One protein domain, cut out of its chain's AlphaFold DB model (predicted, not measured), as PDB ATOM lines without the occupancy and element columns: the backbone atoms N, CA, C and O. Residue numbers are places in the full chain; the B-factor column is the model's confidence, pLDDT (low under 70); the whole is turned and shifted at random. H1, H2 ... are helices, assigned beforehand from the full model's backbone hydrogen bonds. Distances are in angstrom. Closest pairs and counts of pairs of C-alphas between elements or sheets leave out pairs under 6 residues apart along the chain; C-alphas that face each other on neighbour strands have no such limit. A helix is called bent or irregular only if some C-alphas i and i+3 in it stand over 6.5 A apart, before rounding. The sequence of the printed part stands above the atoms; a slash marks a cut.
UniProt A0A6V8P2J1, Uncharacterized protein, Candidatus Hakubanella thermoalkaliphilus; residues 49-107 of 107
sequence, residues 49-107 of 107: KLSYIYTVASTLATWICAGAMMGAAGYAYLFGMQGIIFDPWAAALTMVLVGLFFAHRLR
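This is residues 49 to 107 of the 107 residues of an uncharacterized protein of Candidatus Hakubanella thermoalkaliphilus (UniProt A0A6V8P2J1). The printed part is a long, loose U of three helices: H1 and the first part of H2 run outward as one limb, the chain turns back at the kink near residue 78 of H2, and H3 runs back as the other limb. The limbs are only loosely joined, and at the open end residues 49 to 58 and 96 to 107 stick out free. There are 59 printed residues with three named helices, in the order H1, H2, H3, and no named strand; the class is all helix. The whole is loose, with a radius of gyration of the C-alphas of 14.2 A, and the C-alphas span 43 by 21 by 14 A.

Begin with H2, residues 66 to 84, the longest helix by residues. Look near residue 78, where it has a kink of 122 degrees; it is irregular there, with C-alphas 78 and 81 standing 9.3 A apart. H3, residues 86 to 101, is close to H2 but not clearly touching it, with 1 pair of C-alphas within 8 A. Their closest C-alphas are those of Ala 72 and Asp 87, 6.7 A apart. Their lines stand at a steep tilt of 65 degrees, opposite ways, though the line of H2 is a rough one. H1, residues 52 to 63, is near H3, with 6 pairs of C-alphas within 10 A and no pair within 8 A. H1 and H2 are apart, though they follow each other in the chain. In H1 every O i to N i+4 pair is within hydrogen-bond range; in H2 it is 11 of 15 pairs, in H3 11 of 12.

Find C-alpha 66 at (189.590, 151.914, 192.373), where H2 begins; its last C-alpha, that of Ile 84, is 15.2 A away. Next find C-alpha 86 at (186.231, 149.312, 208.672); from there H3 runs 21.3 A to C-alpha 101 at (203.643, 158.920, 216.289). Go back to C-alpha 52 at (199.978, 171.251, 203.569); from there H1 runs 16.8 A to C-alpha 63.

The two C-alphas farthest apart are those of Lys 49 and Leu 78, at 44.5 A, while those of Lys 49 and Arg 107, the first and last printed, are 13.2 A apart. Without the stretches that stand free, the body has 37 residues and spans 29 by 20 by 8 A. The links from H1 to H2 and from H2 to H3 are tight, and the printed part has no cut. The mean pLDDT of the printed part is 84.2; look to residue 107, the chain's last, for the one printed residue under 70.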
ATOM      1  N   LYS A  49     208.773 171.997 199.814       78.56
ATOM      2  CA  LYS A  49     208.074 173.282 199.597       78.56
ATOM      3  C   LYS A  49     206.567 173.142 199.359       78.56
ATOM      4  O   LYS A  49     205.887 174.151 199.183       78.56
ATOM      5  N   LEU A  50     206.033 171.919 199.329       83.00
ATOM      6  CA  LEU A  50     204.602 171.701 199.114       83.00
ATOM      7  C   LEU A  50     203.778 172.231 200.292       83.00
ATOM      8  O   LEU A  50     204.044 171.912 201.450       83.00
ATOM      9  N   SER A  51     202.747 173.022 199.980       85.88
ATOM     10  CA  SER A  51     201.757 173.441 200.972       85.88
ATOM     11  C   SER A  51     201.028 172.224 201.542       85.88
ATOM     12  O   SER A  51     200.741 171.268 200.820       85.88
ATOM     13  N   TYR A  52     200.674 172.303 202.826       84.44
ATOM     14  CA  TYR A  52     199.978 171.251 203.569       84.44
ATOM     15  C   TYR A  52     198.745 170.707 202.830       84.44
ATOM     16  O   TYR A  52     198.515 169.502 202.819       84.44
ATOM     17  N   ILE A  53     198.006 171.585 202.144       88.31
ATOM     18  CA  ILE A  53     196.807 171.226 201.374       88.31
ATOM     19  C   ILE A  53     197.132 170.197 200.283       88.31
ATOM     20  O   ILE A  53     196.424 169.203 200.152       88.31
ATOM     21  N   TYR A  54     198.218 170.399 199.531       88.44
ATOM     22  CA  TYR A  54     198.612 169.477 198.462       88.44
ATOM     23  C   TYR A  54     199.118 168.150 199.019       88.44
ATOM     24  O   TYR A  54     198.814 167.100 198.460       88.44
ATOM     25  N   THR A  55     199.836 168.185 200.144       87.38
ATOM     26  CA  THR A  55     200.299 166.968 200.815       87.38
ATOM     27  C   THR A  55     199.113 166.118 201.257       87.38
ATOM     28  O   THR A  55     199.023 164.965 200.848       87.38
ATOM     29  N   VAL A  56     198.153 166.698 201.988       87.19
ATOM     30  CA  VAL A  56     196.941 165.988 202.431       87.19
ATOM     31  C   VAL A  56     196.136 165.474 201.239       87.19
ATOM     32  O   VAL A  56     195.758 164.305 201.224       87.19
ATOM     33  N   ALA A  57     195.930 166.302 200.210       88.81
ATOM     34  CA  ALA A  57     195.219 165.891 199.003       88.81
ATOM     35  C   ALA A  57     195.899 164.701 198.306       88.81
ATOM     36  O   ALA A  57     195.218 163.756 197.919       88.81
ATOM     37  N   SER A  58     197.231 164.700 198.191       88.56
ATOM     38  CA  SER A  58     197.978 163.596 197.570       88.56
ATOM     39  C   SER A  58     197.900 162.294 198.377       88.56
ATOM     40  O   SER A  58     197.767 161.210 197.805       88.56
ATOM     41  N   THR A  59     197.918 162.390 199.711       86.56
ATOM     42  CA  THR A  59     197.776 161.228 200.591       86.56
ATOM     43  C   THR A  59     196.364 160.648 200.501       86.56
ATOM     44  O   THR A  59     196.212 159.435 200.367       86.56
ATOM     45  N   LEU A  60     195.331 161.497 200.492       84.81
ATOM     46  CA  LEU A  60     193.946 161.061 200.283       84.81
ATOM     47  C   LEU A  60     193.756 160.437 198.896       84.81
ATOM     48  O   LEU A  60     193.140 159.382 198.787       84.81
ATOM     49  N   ALA A  61     194.334 161.034 197.851       86.12
ATOM     50  CA  ALA A  61     194.268 160.502 196.491       86.12
ATOM     51  C   ALA A  61     194.931 159.121 196.358       86.12
ATOM     52  O   ALA A  61     194.464 158.296 195.582       86.12
ATOM     53  N   THR A  62     195.989 158.846 197.128       85.81
ATOM     54  CA  THR A  62     196.636 157.521 197.160       85.81
ATOM     55  C   THR A  62     195.755 156.476 197.843       85.81
ATOM     56  O   THR A  62     195.761 155.309 197.456       85.81
ATOM     57  N   TRP A  63     194.999 156.887 198.862       80.81
ATOM     58  CA  TRP A  63     194.109 155.984 199.584       80.81
ATOM     59  C   TRP A  63     192.853 155.634 198.774       80.81
ATOM     60  O   TRP A  63     192.454 154.470 198.732       80.81
ATOM     61  N   ILE A  64     192.269 156.613 198.077       80.38
ATOM     62  CA  ILE A  64     191.118 156.392 197.194       80.38
ATOM     63  C   ILE A  64     191.590 155.723 195.896       80.38
ATOM     64  O   ILE A  64     191.828 156.363 194.874       80.38
ATOM     65  N   CYS A  65     191.734 154.401 195.945       81.69
ATOM     66  CA  CYS A  65     192.072 153.564 194.800       81.69
ATOM     67  C   CYS A  65     190.840 152.790 194.312       81.69
ATOM     68  O   CYS A  65     190.034 152.313 195.113       81.69
ATOM     69  N   ALA A  66     190.721 152.603 192.995       84.94
ATOM     70  CA  ALA A  66     189.590 151.914 192.373       84.94
ATOM     71  C   ALA A  66     189.333 150.518 192.971       84.94
ATOM     72  O   ALA A  66     188.185 150.155 193.210       84.94
ATOM     73  N   GLY A  67     190.390 149.756 193.275       83.06
ATOM     74  CA  GLY A  67     190.256 148.422 193.867       83.06
ATOM     75  C   GLY A  67     189.614 148.442 195.258       83.06
ATOM     76  O   GLY A  67     188.700 147.661 195.521       83.06
ATOM     77  N   ALA A  68     190.040 149.369 196.121       82.12
ATOM     78  CA  ALA A  68     189.455 149.546 197.450       82.12
ATOM     79  C   ALA A  68     187.990 149.992 197.348       82.12
ATOM     80  O   ALA A  68     187.127 149.413 197.998       82.12
ATOM     81  N   MET A  69     187.686 150.929 196.443       85.12
ATOM     82  CA  MET A  69     186.314 151.392 196.206       85.12
ATOM     83  C   MET A  69     185.387 150.267 195.728       85.12
ATOM     84  O   MET A  69     184.263 150.150 196.213       85.12
ATOM     85  N   MET A  70     185.846 149.422 194.800       89.69
ATOM     86  CA  MET A  70     185.072 148.270 194.324       89.69
ATOM     87  C   MET A  70     184.874 147.230 195.432       89.69
ATOM     88  O   MET A  70     183.775 146.695 195.575       89.69
ATOM     89  N   GLY A  71     185.904 146.977 196.247       86.62
ATOM     90  CA  GLY A  71     185.816 146.096 197.412       86.62
ATOM     91  C   GLY A  71     184.807 146.606 198.439       86.62
ATOM     92  O   GLY A  71     183.893 145.874 198.816       86.62
ATOM     93  N   ALA A  72     184.907 147.877 198.823       85.19
ATOM     94  CA  ALA A  72     183.980 148.530 199.739       85.19
ATOM     95  C   ALA A  72     182.535 148.479 199.221       85.19
ATOM     96  O   ALA A  72     181.633 148.125 199.976       85.19
ATOM     97  N   ALA A  73     182.312 148.743 197.929       87.75
ATOM     98  CA  ALA A  73     180.994 148.623 197.303       87.75
ATOM     99  C   ALA A  73     180.463 147.175 197.302       87.75
ATOM    100  O   ALA A  73     179.276 146.950 197.535       87.75
ATOM    101  N   GLY A  74     181.328 146.180 197.095       88.94
ATOM    102  CA  GLY A  74     180.957 144.764 197.190       88.94
ATOM    103  C   GLY A  74     180.568 144.347 198.612       88.94
ATOM    104  O   GLY A  74     179.538 143.704 198.816       88.94
ATOM    105  N   TYR A  75     181.339 144.765 199.617       87.69
ATOM    106  CA  TYR A  75     181.016 144.517 201.027       87.69
ATOM    107  C   TYR A  75     179.759 145.269 201.480       87.69
ATOM    108  O   TYR A  75     178.968 144.714 202.244       87.69
ATOM    109  N   ALA A  76     179.533 146.481 200.963       88.31
ATOM    110  CA  ALA A  76     178.300 147.242 201.146       88.31
ATOM    111  C   ALA A  76     177.073 146.460 200.680       88.31
ATOM    112  O   ALA A  76     176.051 146.432 201.361       88.31
ATOM    113  N   TYR A  77     177.187 145.832 199.511       88.81
ATOM    114  CA  TYR A  77     176.108 145.061 198.912       88.81
ATOM    115  C   TYR A  77     175.760 143.818 199.743       88.81
ATOM    116  O   TYR A  77     174.587 143.494 199.900       88.81
ATOM    117  N   LEU A  78     176.765 143.141 200.307       90.06
ATOM    118  CA  LEU A  78     176.572 141.898 201.060       90.06
ATOM    119  C   LEU A  78     176.147 142.116 202.519       90.06
ATOM    120  O   LEU A  78     175.274 141.411 203.017       90.06
ATOM    121  N   PHE A  79     176.773 143.065 203.215       85.19
ATOM    122  CA  PHE A  79     176.647 143.233 204.670       85.19
ATOM    123  C   PHE A  79     176.056 144.592 205.070       85.19
ATOM    124  O   PHE A  79     176.023 144.947 206.252       85.19
ATOM    125  N   GLY A  80     175.596 145.380 204.097       85.12
ATOM    126  CA  GLY A  80     175.099 146.730 204.324       85.12
ATOM    127  C   GLY A  80     176.179 147.664 204.872       85.12
ATOM    128  O   GLY A  80     177.383 147.448 204.727       85.12
ATOM    129  N   MET A  81     175.744 148.721 205.556       81.56
ATOM    130  CA  MET A  81     176.643 149.747 206.092       81.56
ATOM    131  C   MET A  81     177.607 149.207 207.165       81.56
ATOM    132  O   MET A  81     178.693 149.755 207.337       81.56
ATOM    133  N   GLN A  82     177.264 148.104 207.842       82.75
ATOM    134  CA  GLN A  82     178.123 147.481 208.855       82.75
ATOM    135  C   GLN A  82     179.403 146.878 208.262       82.75
ATOM    136  O   GLN A  82     180.455 146.960 208.892       82.75
ATOM    137  N   GLY A  83     179.339 146.330 207.043       78.50
ATOM    138  CA  GLY A  83     180.507 145.750 206.370       78.50
ATOM    139  C   GLY A  83     181.536 146.784 205.910       78.50
ATOM    140  O   GLY A  83     182.711 146.458 205.775       78.50
ATOM    141  N   ILE A  84     181.111 148.032 205.701       83.88
ATOM    142  CA  ILE A  84     181.962 149.103 205.167       83.88
ATOM    143  C   ILE A  84     182.630 149.892 206.286       83.88
ATOM    144  O   ILE A  84     183.611 150.558 206.015       83.88
ATOM    145  N   ILE A  85     182.147 149.837 207.535       83.31
ATOM    146  CA  ILE A  85     182.651 150.682 208.639       83.31
ATOM    147  C   ILE A  85     184.175 150.614 208.786       83.31
ATOM    148  O   ILE A  85     184.804 151.635 209.054       83.31
ATOM    149  N   PHE A  86     184.781 149.446 208.579       79.19
ATOM    150  CA  PHE A  86     186.231 149.312 208.672       79.19
ATOM    151  C   PHE A  86     186.981 150.087 207.586       79.19
ATOM    152  O   PHE A  86     188.056 150.600 207.872       79.19
ATOM    153  N   ASP A  87     186.423 150.233 206.385       81.31
ATOM    154  CA  ASP A  87     187.124 150.827 205.248       81.31
ATOM    155  C   ASP A  87     187.466 152.320 205.476       81.31
ATOM    156  O   ASP A  87     188.651 152.653 205.464       81.31
ATOM    157  N   PRO A  88     186.524 153.225 205.837       80.69
ATOM    158  CA  PRO A  88     186.853 154.614 206.131       80.69
ATOM    159  C   PRO A  88     187.409 154.819 207.546       80.69
ATOM    160  O   PRO A  88     188.345 155.601 207.723       80.69
ATOM    161  N   TRP A  89     186.869 154.144 208.570       83.62
ATOM    162  CA  TRP A  89     187.241 154.440 209.958       83.62
ATOM    163  C   TRP A  89     188.606 153.874 210.337       83.62
ATOM    164  O   TRP A  89     189.372 154.562 211.016       83.62
ATOM    165  N   ALA A  90     188.950 152.662 209.892       83.44
ATOM    166  CA  ALA A  90     190.261 152.095 210.199       83.44
ATOM    167  C   ALA A  90     191.375 152.855 209.467       83.44
ATOM    168  O   ALA A  90     192.410 153.146 210.072       83.44
ATOM    169  N   ALA A  91     191.149 153.239 208.204       82.81
ATOM    170  CA  ALA A  91     192.092 154.037 207.423       82.81
ATOM    171  C   ALA A  91     192.289 155.448 208.006       82.81
ATOM    172  O   ALA A  91     193.422 155.904 208.171       82.81
ATOM    173  N   ALA A  92     191.205 156.125 208.397       84.75
ATOM    174  CA  ALA A  92     191.292 157.439 209.031       84.75
ATOM    175  C   ALA A  92     192.039 157.376 210.373       84.75
ATOM    176  O   ALA A  92     192.932 158.185 210.632       84.75
ATOM    177  N   LEU A  93     191.724 156.386 211.215       89.31
ATOM    178  CA  LEU A  93     192.370 156.219 212.515       89.31
ATOM    179  C   LEU A  93     193.860 155.889 212.368       89.31
ATOM    180  O   LEU A  93     194.688 156.468 213.069       89.31
ATOM    181  N   THR A  94     194.226 155.023 211.419       87.44
ATOM    182  CA  THR A  94     195.640 154.739 211.130       87.44
ATOM    183  C   THR A  94     196.378 155.958 210.584       87.44
ATOM    184  O   THR A  94     197.490 156.212 211.038       87.44
ATOM    185  N   MET A  95     195.778 156.773 209.709       85.88
ATOM    186  CA  MET A  95     196.387 158.039 209.267       85.88
ATOM    187  C   MET A  95     196.652 159.000 210.430       85.88
ATOM    188  O   MET A  95     197.730 159.594 210.496       85.88
ATOM    189  N   VAL A  96     195.707 159.134 211.365       87.75
ATOM    190  CA  VAL A  96     195.881 159.980 212.557       87.75
ATOM    191  C   VAL A  96     196.990 159.434 213.457       87.75
ATOM    192  O   VAL A  96     197.859 160.196 213.880       87.75
ATOM    193  N   LEU A  97     197.013 158.124 213.713       89.81
ATOM    194  CA  LEU A  97     198.047 157.491 214.537       89.81
ATOM    195  C   LEU A  97     199.439 157.608 213.903       89.81
ATOM    196  O   LEU A  97     200.398 157.977 214.580       89.81
ATOM    197  N   VAL A  98     199.562 157.351 212.600       88.38
ATOM    198  CA  VAL A  98     200.823 157.516 211.864       88.38
ATOM    199  C   VAL A  98     201.260 158.981 211.875       88.38
ATOM    200  O   VAL A  98     202.430 159.275 212.128       88.38
ATOM    201  N   GLY A  99     200.320 159.908 211.687       86.00
ATOM    202  CA  GLY A  99     200.559 161.343 211.813       86.00
ATOM    203  C   GLY A  99     201.086 161.744 213.193       86.00
ATOM    204  O   GLY A  99     202.027 162.528 213.284       86.00
ATOM    205  N   LEU A 100     200.530 161.184 214.269       88.06
ATOM    206  CA  LEU A 100     200.894 161.542 215.641       88.06
ATOM    207  C   LEU A 100     202.232 160.929 216.085       88.06
ATOM    208  O   LEU A 100     203.057 161.623 216.677       88.06
ATOM    209  N   PHE A 101     202.468 159.647 215.791       87.19
ATOM    210  CA  PHE A 101     203.643 158.920 216.289       87.19
ATOM    211  C   PHE A 101     204.836 158.938 215.327       87.19
ATOM    212  O   PHE A 101     205.981 159.045 215.769       87.19
ATOM    213  N   PHE A 102     204.600 158.840 214.016       83.75
ATOM    214  CA  PHE A 102     205.667 158.642 213.030       83.75
ATOM    215  C   PHE A 102     206.034 159.913 212.261       83.75
ATOM    216  O   PHE A 102     207.202 160.073 211.908       83.75
ATOM    217  N   ALA A 103     205.110 160.859 212.053       80.81
ATOM    218  CA  ALA A 103     205.420 162.067 211.277       80.81
ATOM    219  C   ALA A 103     206.526 162.929 211.914       80.81
ATOM    220  O   ALA A 103     207.292 163.568 211.196       80.81
ATOM    221  N   HIS A 104     206.653 162.924 213.247       75.31
ATOM    222  CA  HIS A 104     207.738 163.631 213.932       75.31
ATOM    223  C   HIS A 104     209.108 162.963 213.729       75.31
ATOM    224  O   HIS A 104     210.121 163.649 213.667       75.31
ATOM    225  N   ARG A 105     209.142 161.634 213.578       75.31
ATOM    226  CA  ARG A 105     210.365 160.845 213.352       75.31
ATOM    227  C   ARG A 105     210.859 160.868 211.903       75.31
ATOM    228  O   ARG A 105     212.019 160.543 211.680       75.31
ATOM    229  N   LEU A 106     209.984 161.197 210.950       73.44
ATOM    230  CA  LEU A 106     210.265 161.169 209.510       73.44
ATOM    231  C   LEU A 106     210.684 162.535 208.923       73.44
ATOM    232  O   LEU A 106     211.020 162.604 207.741       73.44
ATOM    233  N   ARG A 107     210.622 163.618 209.714       61.06
ATOM    234  CA  ARG A 107     211.098 164.964 209.331       61.06
ATOM    235  C   ARG A 107     212.620 165.052 209.314       61.06
ATOM    236  O   ARG A 107     213.140 165.719 208.376       61.06
TER     237      ARG A 107